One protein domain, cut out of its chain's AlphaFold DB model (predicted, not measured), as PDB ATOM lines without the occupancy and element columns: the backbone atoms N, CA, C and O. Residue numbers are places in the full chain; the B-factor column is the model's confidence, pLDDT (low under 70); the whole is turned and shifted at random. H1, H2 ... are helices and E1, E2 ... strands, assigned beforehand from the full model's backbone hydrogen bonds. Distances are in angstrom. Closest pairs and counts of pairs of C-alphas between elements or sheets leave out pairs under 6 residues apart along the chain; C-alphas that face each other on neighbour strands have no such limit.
ATOM      1  N   THR A 322     129.329 164.114 169.567       85.38
ATOM      2  CA  THR A 322     128.533 164.288 168.346       85.38
ATOM      3  C   THR A 322     127.072 164.617 168.666       85.38
ATOM      4  O   THR A 322     126.442 163.930 169.473       85.38
ATOM      5  N   SER A 323     126.534 165.651 168.020       87.25
ATOM      6  CA  SER A 323     125.134 166.079 168.139       87.25
ATOM      7  C   SER A 323     124.248 165.323 167.152       87.25
ATOM      8  O   SER A 323     124.662 165.046 166.031       87.25
ATOM      9  N   ILE A 324     123.008 165.011 167.530       87.75
ATOM     10  CA  ILE A 324     122.031 164.396 166.615       87.75
ATOM     11  C   ILE A 324     120.928 165.379 166.218       87.75
ATOM     12  O   ILE A 324     120.457 166.166 167.033       87.75
ATOM     13  N   CYS A 325     120.439 165.299 164.982       86.94
ATOM     14  CA  CYS A 325     119.208 165.980 164.580       86.94
ATOM     15  C   CYS A 325     118.068 164.964 164.489       86.94
ATOM     16  O   CYS A 325     118.153 163.966 163.770       86.94
ATOM     17  N   LEU A 326     116.982 165.218 165.219       87.38
ATOM     18  CA  LEU A 326     115.774 164.410 165.156       87.38
ATOM     19  C   LEU A 326     114.789 165.013 164.153       87.38
ATOM     20  O   LEU A 326     114.350 166.157 164.301       87.38
ATOM     21  N   THR A 327     114.361 164.202 163.186       83.81
ATOM     22  CA  THR A 327     113.227 164.487 162.291       83.81
ATOM     23  C   THR A 327     112.157 163.409 162.432       83.81
ATOM     24  O   THR A 327     112.414 162.343 162.989       83.81
ATOM     25  N   GLU A 328     110.950 163.637 161.902       76.62
ATOM     26  CA  GLU A 328     109.854 162.659 161.997       76.62
ATOM     27  C   GLU A 328     110.196 161.266 161.445       76.62
ATOM     28  O   GLU A 328     109.566 160.285 161.853       76.62
ATOM     29  N   LYS A 329     111.160 161.180 160.518       69.12
ATOM     30  CA  LYS A 329     111.499 159.952 159.788       69.12
ATOM     31  C   LYS A 329     112.893 159.412 160.108       69.12
ATOM     32  O   LYS A 329     113.057 158.196 160.118       69.12
ATOM     33  N   VAL A 330     113.868 160.290 160.347       68.94
ATOM     34  CA  VAL A 330     115.294 159.933 160.392       68.94
ATOM     35  C   VAL A 330     116.006 160.639 161.541       68.94
ATOM     36  O   VAL A 330     115.685 161.786 161.873       68.94
ATOM     37  N   VAL A 331     116.984 159.943 162.116       74.38
ATOM     38  CA  VAL A 331     118.055 160.535 162.924       74.38
ATOM     39  C   VAL A 331     119.319 160.579 162.080       74.38
ATOM     40  O   VAL A 331     119.726 159.548 161.538       74.38
ATOM     41  N   TYR A 332     119.925 161.754 161.983       77.56
ATOM     42  CA  TYR A 332     121.226 161.921 161.344       77.56
ATOM     43  C   TYR A 332     122.168 162.708 162.251       77.56
ATOM     44  O   TYR A 332     121.731 163.422 163.162       77.56
ATOM     45  N   ASP A 333     123.463 162.521 162.017       69.56
ATOM     46  CA  ASP A 333     124.521 163.261 162.691       69.56
ATOM     47  C   ASP A 333     124.411 164.736 162.296       69.56
ATOM     48  O   ASP A 333     124.498 165.097 161.119       69.56
ATOM     49  N   ASN A 334     124.168 165.596 163.281       61.53
ATOM     50  CA  ASN A 334     124.128 167.024 163.054       61.53
ATOM     51  C   ASN A 334     125.558 167.566 163.032       61.53
ATOM     52  O   ASN A 334     125.963 168.298 163.934       61.53
ATOM     53  N   GLY A 335     126.300 167.254 161.965       54.12
ATOM     54  CA  GLY A 335     127.686 167.685 161.745       54.12
ATOM     55  C   GLY A 335     127.899 169.206 161.664       54.12
ATOM     56  O   GLY A 335     128.990 169.651 161.323       54.12
ATOM     57  N   THR A 336     126.866 170.008 161.949       46.38
ATOM     58  CA  THR A 336     126.894 171.478 161.973       46.38
ATOM     59  C   THR A 336     126.666 172.089 163.362       46.38
ATOM     60  O   THR A 336     126.866 173.289 163.516       46.38
ATOM     61  N   ASP A 337     126.298 171.292 164.376       57.47
ATOM     62  CA  ASP A 337     126.021 171.755 165.749       57.47
ATOM     63  C   ASP A 337     126.767 170.901 166.790       57.47
ATOM     64  O   ASP A 337     126.168 170.277 167.663       57.47
ATOM     65  N   THR A 338     128.088 170.783 166.646       56.09
ATOM     66  CA  THR A 338     128.917 169.807 167.387       56.09
ATOM     67  C   THR A 338     129.802 170.421 168.480       56.09
ATOM     68  O   THR A 338     130.647 169.744 169.060       56.09
ATOM     69  N   GLY A 339     129.664 171.718 168.769       66.12
ATOM     70  CA  GLY A 339     130.718 172.459 169.472       66.12
ATOM     71  C   GLY A 339     130.600 172.568 170.992       66.12
ATOM     72  O   GLY A 339     131.588 172.895 171.646       66.12
ATOM     73  N   ASP A 340     129.421 172.343 171.569       87.62
ATOM     74  CA  ASP A 340     129.169 172.782 172.949       87.62
ATOM     75  C   ASP A 340     129.312 171.678 174.001       87.62
ATOM     76  O   ASP A 340     129.593 171.992 175.158       87.62
ATOM     77  N   TYR A 341     129.171 170.402 173.631       93.00
ATOM     78  CA  TYR A 341     129.368 169.278 174.549       93.00
ATOM     79  C   TYR A 341     130.633 168.485 174.205       93.00
ATOM     80  O   TYR A 341     130.930 168.223 173.043       93.00
ATOM     81  N   GLY A 342     131.364 168.066 175.233       94.00
ATOM     82  CA  GLY A 342     132.536 167.200 175.112       94.00
ATOM     83  C   GLY A 342     132.642 166.269 176.312       94.00
ATOM     84  O   GLY A 342     131.969 166.475 177.322       94.00
ATOM     85  N   ALA A 343     133.447 165.222 176.210       95.88
ATOM     86  CA  ALA A 343     133.620 164.257 177.285       95.88
ATOM     87  C   ALA A 343     135.056 163.754 177.362       95.88
ATOM     88  O   ALA A 343     135.735 163.641 176.346       95.88
ATOM     89  N   ASP A 344     135.482 163.411 178.573       96.62
ATOM     90  CA  ASP A 344     136.634 162.542 178.803       96.62
ATOM     91  C   ASP A 344     136.152 161.123 179.173       96.62
ATOM     92  O   ASP A 344     134.966 160.803 179.050       96.62
ATOM     93  N   LEU A 345     137.052 160.241 179.622       96.00
ATOM     94  CA  LEU A 345     136.691 158.864 180.005       96.00
ATOM     95  C   LEU A 345     135.646 158.753 181.130       96.00
ATOM     96  O   LEU A 345     135.072 157.676 181.311       96.00
ATOM     97  N   TYR A 346     135.428 159.810 181.909       94.56
ATOM     98  CA  TYR A 346     134.649 159.769 183.147       94.56
ATOM     99  C   TYR A 346     133.581 160.858 183.245       94.56
ATOM    100  O   TYR A 346     132.611 160.687 183.984       94.56
ATOM    101  N   HIS A 347     133.740 161.966 182.529       96.88
ATOM    102  CA  HIS A 347     132.943 163.167 182.717       96.88
ATOM    103  C   HIS A 347     132.440 163.727 181.393       96.88
ATOM    104  O   HIS A 347     133.088 163.619 180.356       96.88
ATOM    105  N   ILE A 348     131.293 164.400 181.470       97.06
ATOM    106  CA  ILE A 348     130.720 165.179 180.374       97.06
ATOM    107  C   ILE A 348     130.814 166.651 180.739       97.06
ATOM    108  O   ILE A 348     130.598 167.041 181.889       97.06
ATOM    109  N   PHE A 349     131.093 167.468 179.740       96.69
ATOM    110  CA  PHE A 349     131.260 168.900 179.847       96.69
ATOM    111  C   PHE A 349     130.313 169.585 178.872       96.69
ATOM    112  O   PHE A 349     130.148 169.147 177.736       96.69
ATOM    113  N   TYR A 350     129.693 170.661 179.337       95.00
ATOM    114  CA  TYR A 350     129.030 171.649 178.506       95.00
ATOM    115  C   TYR A 350     129.871 172.917 178.558       95.00
ATOM    116  O   TYR A 350     129.936 173.578 179.603       95.00
ATOM    117  N   ARG A 351     130.527 173.239 177.445       94.06
ATOM    118  CA  ARG A 351     131.464 174.357 177.333       94.06
ATOM    119  C   ARG A 351     132.553 174.260 178.409       94.06
ATOM    120  O   ARG A 351     133.161 173.216 178.599       94.06
ATOM    121  N   ASP A 352     132.775 175.310 179.187       95.31
ATOM    122  CA  ASP A 352     133.762 175.339 180.268       95.31
ATOM    123  C   ASP A 352     133.353 174.554 181.535       95.31
ATOM    124  O   ASP A 352     134.112 174.513 182.507       95.31
ATOM    125  N   LYS A 353     132.165 173.932 181.573       96.12
ATOM    126  CA  LYS A 353     131.580 173.378 182.805       96.12
ATOM    127  C   LYS A 353     131.353 171.878 182.749       96.12
ATOM    128  O   LYS A 353     130.667 171.367 181.873       96.12
ATOM    129  N   MET A 354     131.810 171.187 183.789       96.69
ATOM    130  CA  MET A 354     131.499 169.776 184.022       96.69
ATOM    131  C   MET A 354     130.036 169.579 184.453       96.69
ATOM    132  O   MET A 354     129.553 170.231 185.387       96.69
ATOM    133  N   LEU A 355     129.345 168.630 183.824       96.19
ATOM    134  CA  LEU A 355     128.021 168.167 184.230       96.19
ATOM    135  C   LEU A 355     128.160 167.150 185.367       96.19
ATOM    136  O   LEU A 355     128.466 165.978 185.154       96.19
ATOM    137  N   LYS A 356     127.926 167.603 186.600       92.44
ATOM    138  CA  LYS A 356     127.993 166.735 187.786       92.44
ATOM    139  C   LYS A 356     126.972 165.609 187.693       92.44
ATOM    140  O   LYS A 356     125.807 165.891 187.447       92.44
ATOM    141  N   ASP A 357     127.389 164.377 187.968       91.62
ATOM    142  CA  ASP A 357     126.541 163.175 187.990       91.62
ATOM    143  C   ASP A 357     125.893 162.820 186.638       91.62
ATOM    144  O   ASP A 357     124.848 162.170 186.609       91.62
ATOM    145  N   ALA A 358     126.473 163.272 185.520       95.12
ATOM    146  CA  ALA A 358     126.017 162.863 184.198       95.12
ATOM    147  C   ALA A 358     126.407 161.420 183.883       95.12
ATOM    148  O   ALA A 358     127.562 161.023 184.039       95.12
ATOM    149  N   ASP A 359     125.433 160.631 183.433       95.94
ATOM    150  CA  ASP A 359     125.679 159.245 183.046       95.94
ATOM    151  C   ASP A 359     126.226 159.180 181.617       95.94
ATOM    152  O   ASP A 359     125.468 159.213 180.648       95.94
ATOM    153  N   LEU A 360     127.551 159.048 181.503       93.62
ATOM    154  CA  LEU A 360     128.275 159.034 180.227       93.62
ATOM    155  C   LEU A 360     127.714 158.013 179.224       93.62
ATOM    156  O   LEU A 360     127.588 158.309 178.042       93.62
ATOM    157  N   ALA A 361     127.325 156.826 179.696       93.50
ATOM    158  CA  ALA A 361     126.877 155.730 178.838       93.50
ATOM    159  C   ALA A 361     125.505 155.961 178.178       93.50
ATOM    160  O   ALA A 361     125.192 155.307 177.184       93.50
ATOM    161  N   SER A 362     124.667 156.833 178.740       94.62
ATOM    162  CA  SER A 362     123.321 157.111 178.221       94.62
ATOM    163  C   SER A 362     123.117 158.555 177.786       94.62
ATOM    164  O   SER A 362     121.994 158.920 177.428       94.62
ATOM    165  N   PHE A 363     124.174 159.367 177.829       95.12
ATOM    166  CA  PHE A 363     124.096 160.766 177.464       95.12
ATOM    167  C   PHE A 363     123.878 160.935 175.964       95.12
ATOM    168  O   PHE A 363     124.576 160.343 175.142       95.12
ATOM    169  N   VAL A 364     122.901 161.765 175.617       92.69
ATOM    170  CA  VAL A 364     122.578 162.140 174.244       92.69
ATOM    171  C   VAL A 364     122.224 163.614 174.225       92.69
ATOM    172  O   VAL A 364     121.469 164.084 175.081       92.69
ATOM    173  N   TYR A 365     122.707 164.329 173.217       92.56
ATOM    174  CA  TYR A 365     122.309 165.704 172.965       92.56
ATOM    175  C   TYR A 365     122.088 165.949 171.472       92.56
ATOM    176  O   TYR A 365     122.558 165.178 170.634       92.56
ATOM    177  N   GLY A 366     121.309 166.976 171.147       90.94
ATOM    178  CA  GLY A 366     120.895 167.224 169.778       90.94
ATOM    179  C   GLY A 366     119.822 168.290 169.613       90.94
ATOM    180  O   GLY A 366     119.473 169.013 170.545       90.94
ATOM    181  N   TRP A 367     119.254 168.343 168.411       88.50
ATOM    182  CA  TRP A 367     118.178 169.254 168.025       88.50
ATOM    183  C   TRP A 367     116.910 168.492 167.635       88.50
ATOM    184  O   TRP A 367     116.942 167.549 166.842       88.50
ATOM    185  N   ASP A 368     115.763 168.907 168.168       89.50
ATOM    186  CA  ASP A 368     114.445 168.461 167.718       89.50
ATOM    187  C   ASP A 368     113.922 169.433 166.654       89.50
ATOM    188  O   ASP A 368     113.484 170.543 166.968       89.50
ATOM    189  N   SER A 369     113.945 169.011 165.386       85.19
ATOM    190  CA  SER A 369     113.529 169.854 164.254       85.19
ATOM    191  C   SER A 369     112.046 170.232 164.275       85.19
ATOM    192  O   SER A 369     111.673 171.289 163.761       85.19
ATOM    193  N   GLN A 370     111.197 169.401 164.886       85.50
ATOM    194  CA  GLN A 370     109.756 169.620 164.932       85.50
ATOM    195  C   GLN A 370     109.391 170.597 166.045       85.50
ATOM    196  O   GLN A 370     108.617 171.530 165.827       85.50
ATOM    197  N   ALA A 371     109.960 170.395 167.232       86.12
ATOM    198  CA  ALA A 371     109.767 171.298 168.360       86.12
ATOM    199  C   ALA A 371     110.617 172.576 168.249       86.12
ATOM    200  O   ALA A 371     110.324 173.550 168.939       86.12
ATOM    201  N   LYS A 372     111.629 172.587 167.369       85.50
ATOM    202  CA  LYS A 372     112.631 173.651 167.217       85.50
ATOM    203  C   LYS A 372     113.330 173.972 168.543       85.50
ATOM    204  O   LYS A 372     113.432 175.137 168.926       85.50
ATOM    205  N   ILE A 373     113.766 172.928 169.248       88.19
ATOM    206  CA  ILE A 373     114.489 173.047 170.521       88.19
ATOM    207  C   ILE A 373     115.756 172.193 170.518       88.19
ATOM    208  O   ILE A 373     115.760 171.088 169.977       88.19
ATOM    209  N   ALA A 374     116.793 172.679 171.197       90.00
ATOM    210  CA  ALA A 374     117.932 171.864 171.595       90.00
ATOM    211  C   ALA A 374     117.548 170.978 172.790       90.00
ATOM    212  O   ALA A 374     116.670 171.326 173.592       90.00
ATOM    213  N   PHE A 375     118.193 169.822 172.911       92.00
ATOM    214  CA  PHE A 375     118.047 168.935 174.054       92.00
ATOM    215  C   PHE A 375     119.375 168.279 174.417       92.00
ATOM    216  O   PHE A 375     120.184 167.954 173.556       92.00
ATOM    217  N   ALA A 376     119.535 167.988 175.700       94.00
ATOM    218  CA  ALA A 376     120.596 167.137 176.217       94.00
ATOM    219  C   ALA A 376     120.039 166.363 177.407       94.00
ATOM    220  O   ALA A 376     119.426 166.955 178.298       94.00
ATOM    221  N   TYR A 377     120.206 165.046 177.442       95.00
ATOM    222  CA  TYR A 377     119.708 164.212 178.531       95.00
ATOM    223  C   TYR A 377     120.578 162.982 178.747       95.00
ATOM    224  O   TYR A 377     121.285 162.534 177.854       95.00
ATOM    225  N   ASP A 378     120.451 162.395 179.929       95.69
ATOM    226  CA  ASP A 378     120.873 161.028 180.205       95.69
ATOM    227  C   ASP A 378     119.676 160.186 180.683       95.69
ATOM    228  O   ASP A 378     118.517 160.626 180.686       95.69
ATOM    229  N   LYS A 379     119.920 158.940 181.098       93.69
ATOM    230  CA  LYS A 379     118.860 158.056 181.607       93.69
ATOM    231  C   LYS A 379     118.120 158.608 182.835       93.69
ATOM    232  O   LYS A 379     117.009 158.148 183.105       93.69
ATOM    233  N   HIS A 380     118.698 159.561 183.564       93.88
ATOM    234  CA  HIS A 380     118.165 160.108 184.807       93.88
ATOM    235  C   HIS A 380     117.409 161.425 184.612       93.88
ATOM    236  O   HIS A 380     116.388 161.629 185.273       93.88
ATOM    237  N   ARG A 381     117.883 162.326 183.742       94.81
ATOM    238  CA  ARG A 381     117.335 163.689 183.618       94.81
ATOM    239  C   ARG A 381     117.695 164.375 182.301       94.81
ATOM    240  O   ARG A 381     118.558 163.921 181.560       94.81
ATOM    241  N   PHE A 382     117.048 165.513 182.058       95.31
ATOM    242  CA  PHE A 382     117.441 166.477 181.030       95.31
ATOM    243  C   PHE A 382     118.377 167.537 181.629       95.31
ATOM    244  O   PHE A 382     118.141 168.016 182.740       95.31
ATOM    245  N   TYR A 383     119.418 167.890 180.882       93.88
ATOM    246  CA  TYR A 383     120.344 169.001 181.126       93.88
ATOM    247  C   TYR A 383     119.952 170.240 180.324       93.88
ATOM    248  O   TYR A 383     120.142 171.361 180.785       93.88
ATOM    249  N   GLU A 384     119.372 170.020 179.146       92.81
ATOM    250  CA  GLU A 384     118.856 171.050 178.255       92.81
ATOM    251  C   GLU A 384     117.552 170.564 177.618       92.81
ATOM    252  O   GLU A 384     117.386 169.372 177.341       92.81
ATOM    253  N   GLY A 385     116.618 171.488 177.389       92.25
ATOM    254  CA  GLY A 385     115.321 171.183 176.798       92.25
ATOM    255  C   GLY A 385     114.427 170.329 177.702       92.25
ATOM    256  O   GLY A 385     114.539 170.318 178.929       92.25
ATOM    257  N   HIS A 386     113.480 169.631 177.081       93.56
ATOM    258  CA  HIS A 386     112.547 168.737 177.763       93.56
ATOM    259  C   HIS A 386     112.089 167.617 176.827       93.56
ATOM    260  O   HIS A 386     112.299 167.659 175.618       93.56
ATOM    261  N   SER A 387     111.404 166.611 177.375       94.06
ATOM    262  CA  SER A 387     110.849 165.528 176.563       94.06
ATOM    263  C   SER A 387     109.834 166.055 175.539       94.06
ATOM    264  O   SER A 387     108.911 166.791 175.890       94.06
ATOM    265  N   THR A 388     109.985 165.630 174.286       93.94
ATOM    266  CA  THR A 388     109.041 165.853 173.179       93.94
ATOM    267  C   THR A 388     108.541 164.508 172.634       93.94
ATOM    268  O   THR A 388     109.153 163.466 172.910       93.94
ATOM    269  N   PRO A 389     107.454 164.476 171.837       92.81
ATOM    270  CA  PRO A 389     107.007 163.248 171.179       92.81
ATOM    271  C   PRO A 389     108.102 162.583 170.336       92.81
ATOM    272  O   PRO A 389     108.186 161.352 170.299       92.81
ATOM    273  N   LEU A 390     108.955 163.381 169.691       90.19
ATOM    274  CA  LEU A 390     110.018 162.879 168.835       90.19
ATOM    275  C   LEU A 390     111.167 162.274 169.648       90.19
ATOM    276  O   LEU A 390     111.556 161.133 169.399       90.19
ATOM    277  N   ILE A 391     111.598 162.954 170.715       91.50
ATOM    278  CA  ILE A 391     112.577 162.419 171.672       91.50
ATOM    279  C   ILE A 391     112.057 161.121 172.312       91.50
ATOM    280  O   ILE A 391     112.801 160.159 172.496       91.50
ATOM    281  N   GLN A 392     110.759 161.029 172.620       91.06
ATOM    282  CA  GLN A 392     110.168 159.794 173.147       91.06
ATOM    283  C   GLN A 392     110.172 158.646 172.132       91.06
ATOM    284  O   GLN A 392     110.342 157.492 172.532       91.06
ATOM    285  N   LYS A 393     109.963 158.926 170.839       89.38
ATOM    286  CA  LYS A 393     110.096 157.921 169.772       89.38
ATOM    287  C   LYS A 393     111.544 157.451 169.651       89.38
ATOM    288  O   LYS A 393     111.767 156.241 169.625       89.38
ATOM    289  N   PHE A 394     112.495 158.383 169.660       89.06
ATOM    290  CA  PHE A 394     113.927 158.089 169.628       89.06
ATOM    291  C   PHE A 394     114.343 157.172 170.786       89.06
ATOM    292  O   PHE A 394     114.862 156.083 170.561       89.06
ATOM    293  N   ARG A 395     113.976 157.524 172.026       87.19
ATOM    294  CA  ARG A 395     114.268 156.719 173.231       87.19
ATOM    295  C   ARG A 395     113.688 155.304 173.203       87.19
ATOM    296  O   ARG A 395     114.154 154.441 173.938       87.19
ATOM    297  N   LYS A 396     112.651 155.065 172.399       87.00
ATOM    298  CA  LYS A 396     112.024 153.748 172.217       87.00
ATOM    299  C   LYS A 396     112.616 152.962 171.037       87.00
ATOM    300  O   LYS A 396     112.063 151.917 170.709       87.00
ATOM    301  N   GLY A 397     113.663 153.471 170.379       81.06
ATOM    302  CA  GLY A 397     114.262 152.859 169.189       81.06
ATOM    303  C   GLY A 397     113.325 152.846 167.979       81.06
ATOM    304  O   GLY A 397     113.370 151.922 167.177       81.06
ATOM    305  N   LYS A 398     112.402 153.815 167.885       75.38
ATOM    306  CA  LYS A 398     111.371 153.869 166.830       75.38
ATOM    307  C   LYS A 398     111.694 154.829 165.681       75.38
ATOM    308  O   LYS A 398     110.806 155.106 164.878       75.38
ATOM    309  N   LEU A 399     112.910 155.365 165.627       73.69
ATOM    310  CA  LEU A 399     113.407 156.154 164.500       73.69
ATOM    311  C   LEU A 399     114.511 155.356 163.807       73.69
ATOM    312  O   LEU A 399     115.307 154.715 164.490       73.69
ATOM    313  N   LYS A 400     114.514 155.378 162.471       65.06
ATOM    314  CA  LYS A 400     115.548 154.746 161.646       65.06
ATOM    315  C   LYS A 400     116.763 155.669 161.530       65.06
ATOM    316  O   LYS A 400     116.612 156.895 161.564       65.06
ATOM    317  N   ASN A 401     117.941 155.082 161.345       63.38
ATOM    318  CA  ASN A 401     119.160 155.835 161.037       63.38
ATOM    319  C   ASN A 401     119.245 156.130 159.528       63.38
ATOM    320  O   ASN A 401     118.666 155.411 158.715       63.38
ATOM    321  N   GLU A 402     119.988 157.168 159.145       54.66
ATOM    322  CA  GLU A 402     120.149 157.615 157.749       54.66
ATOM    323  C   GLU A 402     120.586 156.490 156.783       54.66
ATOM    324  O   GLU A 402     119.993 156.309 155.719       54.66
ATOM    325  N   SER A 403     121.503 155.619 157.215       55.69
ATOM    326  CA  SER A 403     121.995 154.464 156.439       55.69
ATOM    327  C   SER A 403     120.974 153.333 156.227       55.69
ATOM    328  O   SER A 403     121.185 152.416 155.427       55.69
ATOM    329  N   GLU A 404     119.856 153.341 156.953       54.38
ATOM    330  CA  GLU A 404     118.736 152.420 156.725       54.38
ATOM    331  C   GLU A 404     117.780 152.946 155.648       54.38
ATOM    332  O   GLU A 404     117.110 152.150 155.000       54.38
ATOM    333  N   MET A 405     117.748 154.262 155.417       49.03
ATOM    334  CA  MET A 405     116.925 154.896 154.384       49.03
ATOM    335  C   MET A 405     117.589 154.899 153.008       49.03
ATOM    336  O   MET A 405     116.886 154.693 152.026       49.03
TER     337      MET A 405
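Overview. This is residues 322 to 405 of the 415 residues of the protein "DKNYY domain-containing protein" of Prevotella fusca JCM 17724 (UniProt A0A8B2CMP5). A strongly twisted sheet of five short strands forms the body, with the short helix H1 beside it; the small hairpin E3 and E4 sits off toward one end of the longest axis, and H2 at the other. The printed part has 84 residues, in chain order E1 to E7, H1, H2; the sheet's order is E2, E1, E5, E6, E7, mixed. The class is mixed, helices and strands, with under half of the residues in named elements. The whole is compact, with a radius of gyration of the C-alphas of 12.6 A and spans of 35 by 24 by 22 A.

Along the chain. E1, residues 324 to 326, begins at C-alpha 324 (122.031, 164.396, 166.615). E2 is residues 330 to 333, 10.1 A long, E3 341 to 343 and E4 348 to 350. E5, 364 to 368, measures 12.2 A, and E6, 373 to 377, 13.0 A. E7 is 382 to 384, H1 389 to 395, 10.0 A, and H2 402 to 405, ending at C-alpha 405 (116.925, 154.896, 154.384).

Arrangement. E2 and E1 form an antiparallel hairpin, with N 325 and O 332 2.9 A apart. E1 and E5 are parallel, with N 326 and O 367 at 2.8 A. E5, E6 and E7 make a meander, each strand the antiparallel neighbour of the one before, with N 366 and O 375 at 2.8 A and N 383 and O 376 at 2.7 A. H1 is on the sheet at a height of 8.8 A; its closest C-alphas to E1 are Leu 390 and Leu 326, 7.0 A. In H1 every O i to N i+4 pair is within hydrogen-bond range; H2 is too short for one. H2 only grazes the sheet, its Glu 402 and Tyr 332 C-alphas 5.7 A apart. The hairpin E3 and E4 has N 349 and O 342 at 2.8 A; E3 and E5 are only just apart, closest 8.1 A.

Size, cuts and confidence. The C-alphas farthest apart, Lys 356 and Met 405, are 37.1 A apart. The printed part has no cut. The link E4 to E5 is long, residues 351 to 363. The pLDDT is under 70 at residues 329 to 330, 333 to 339 and 400 to 405.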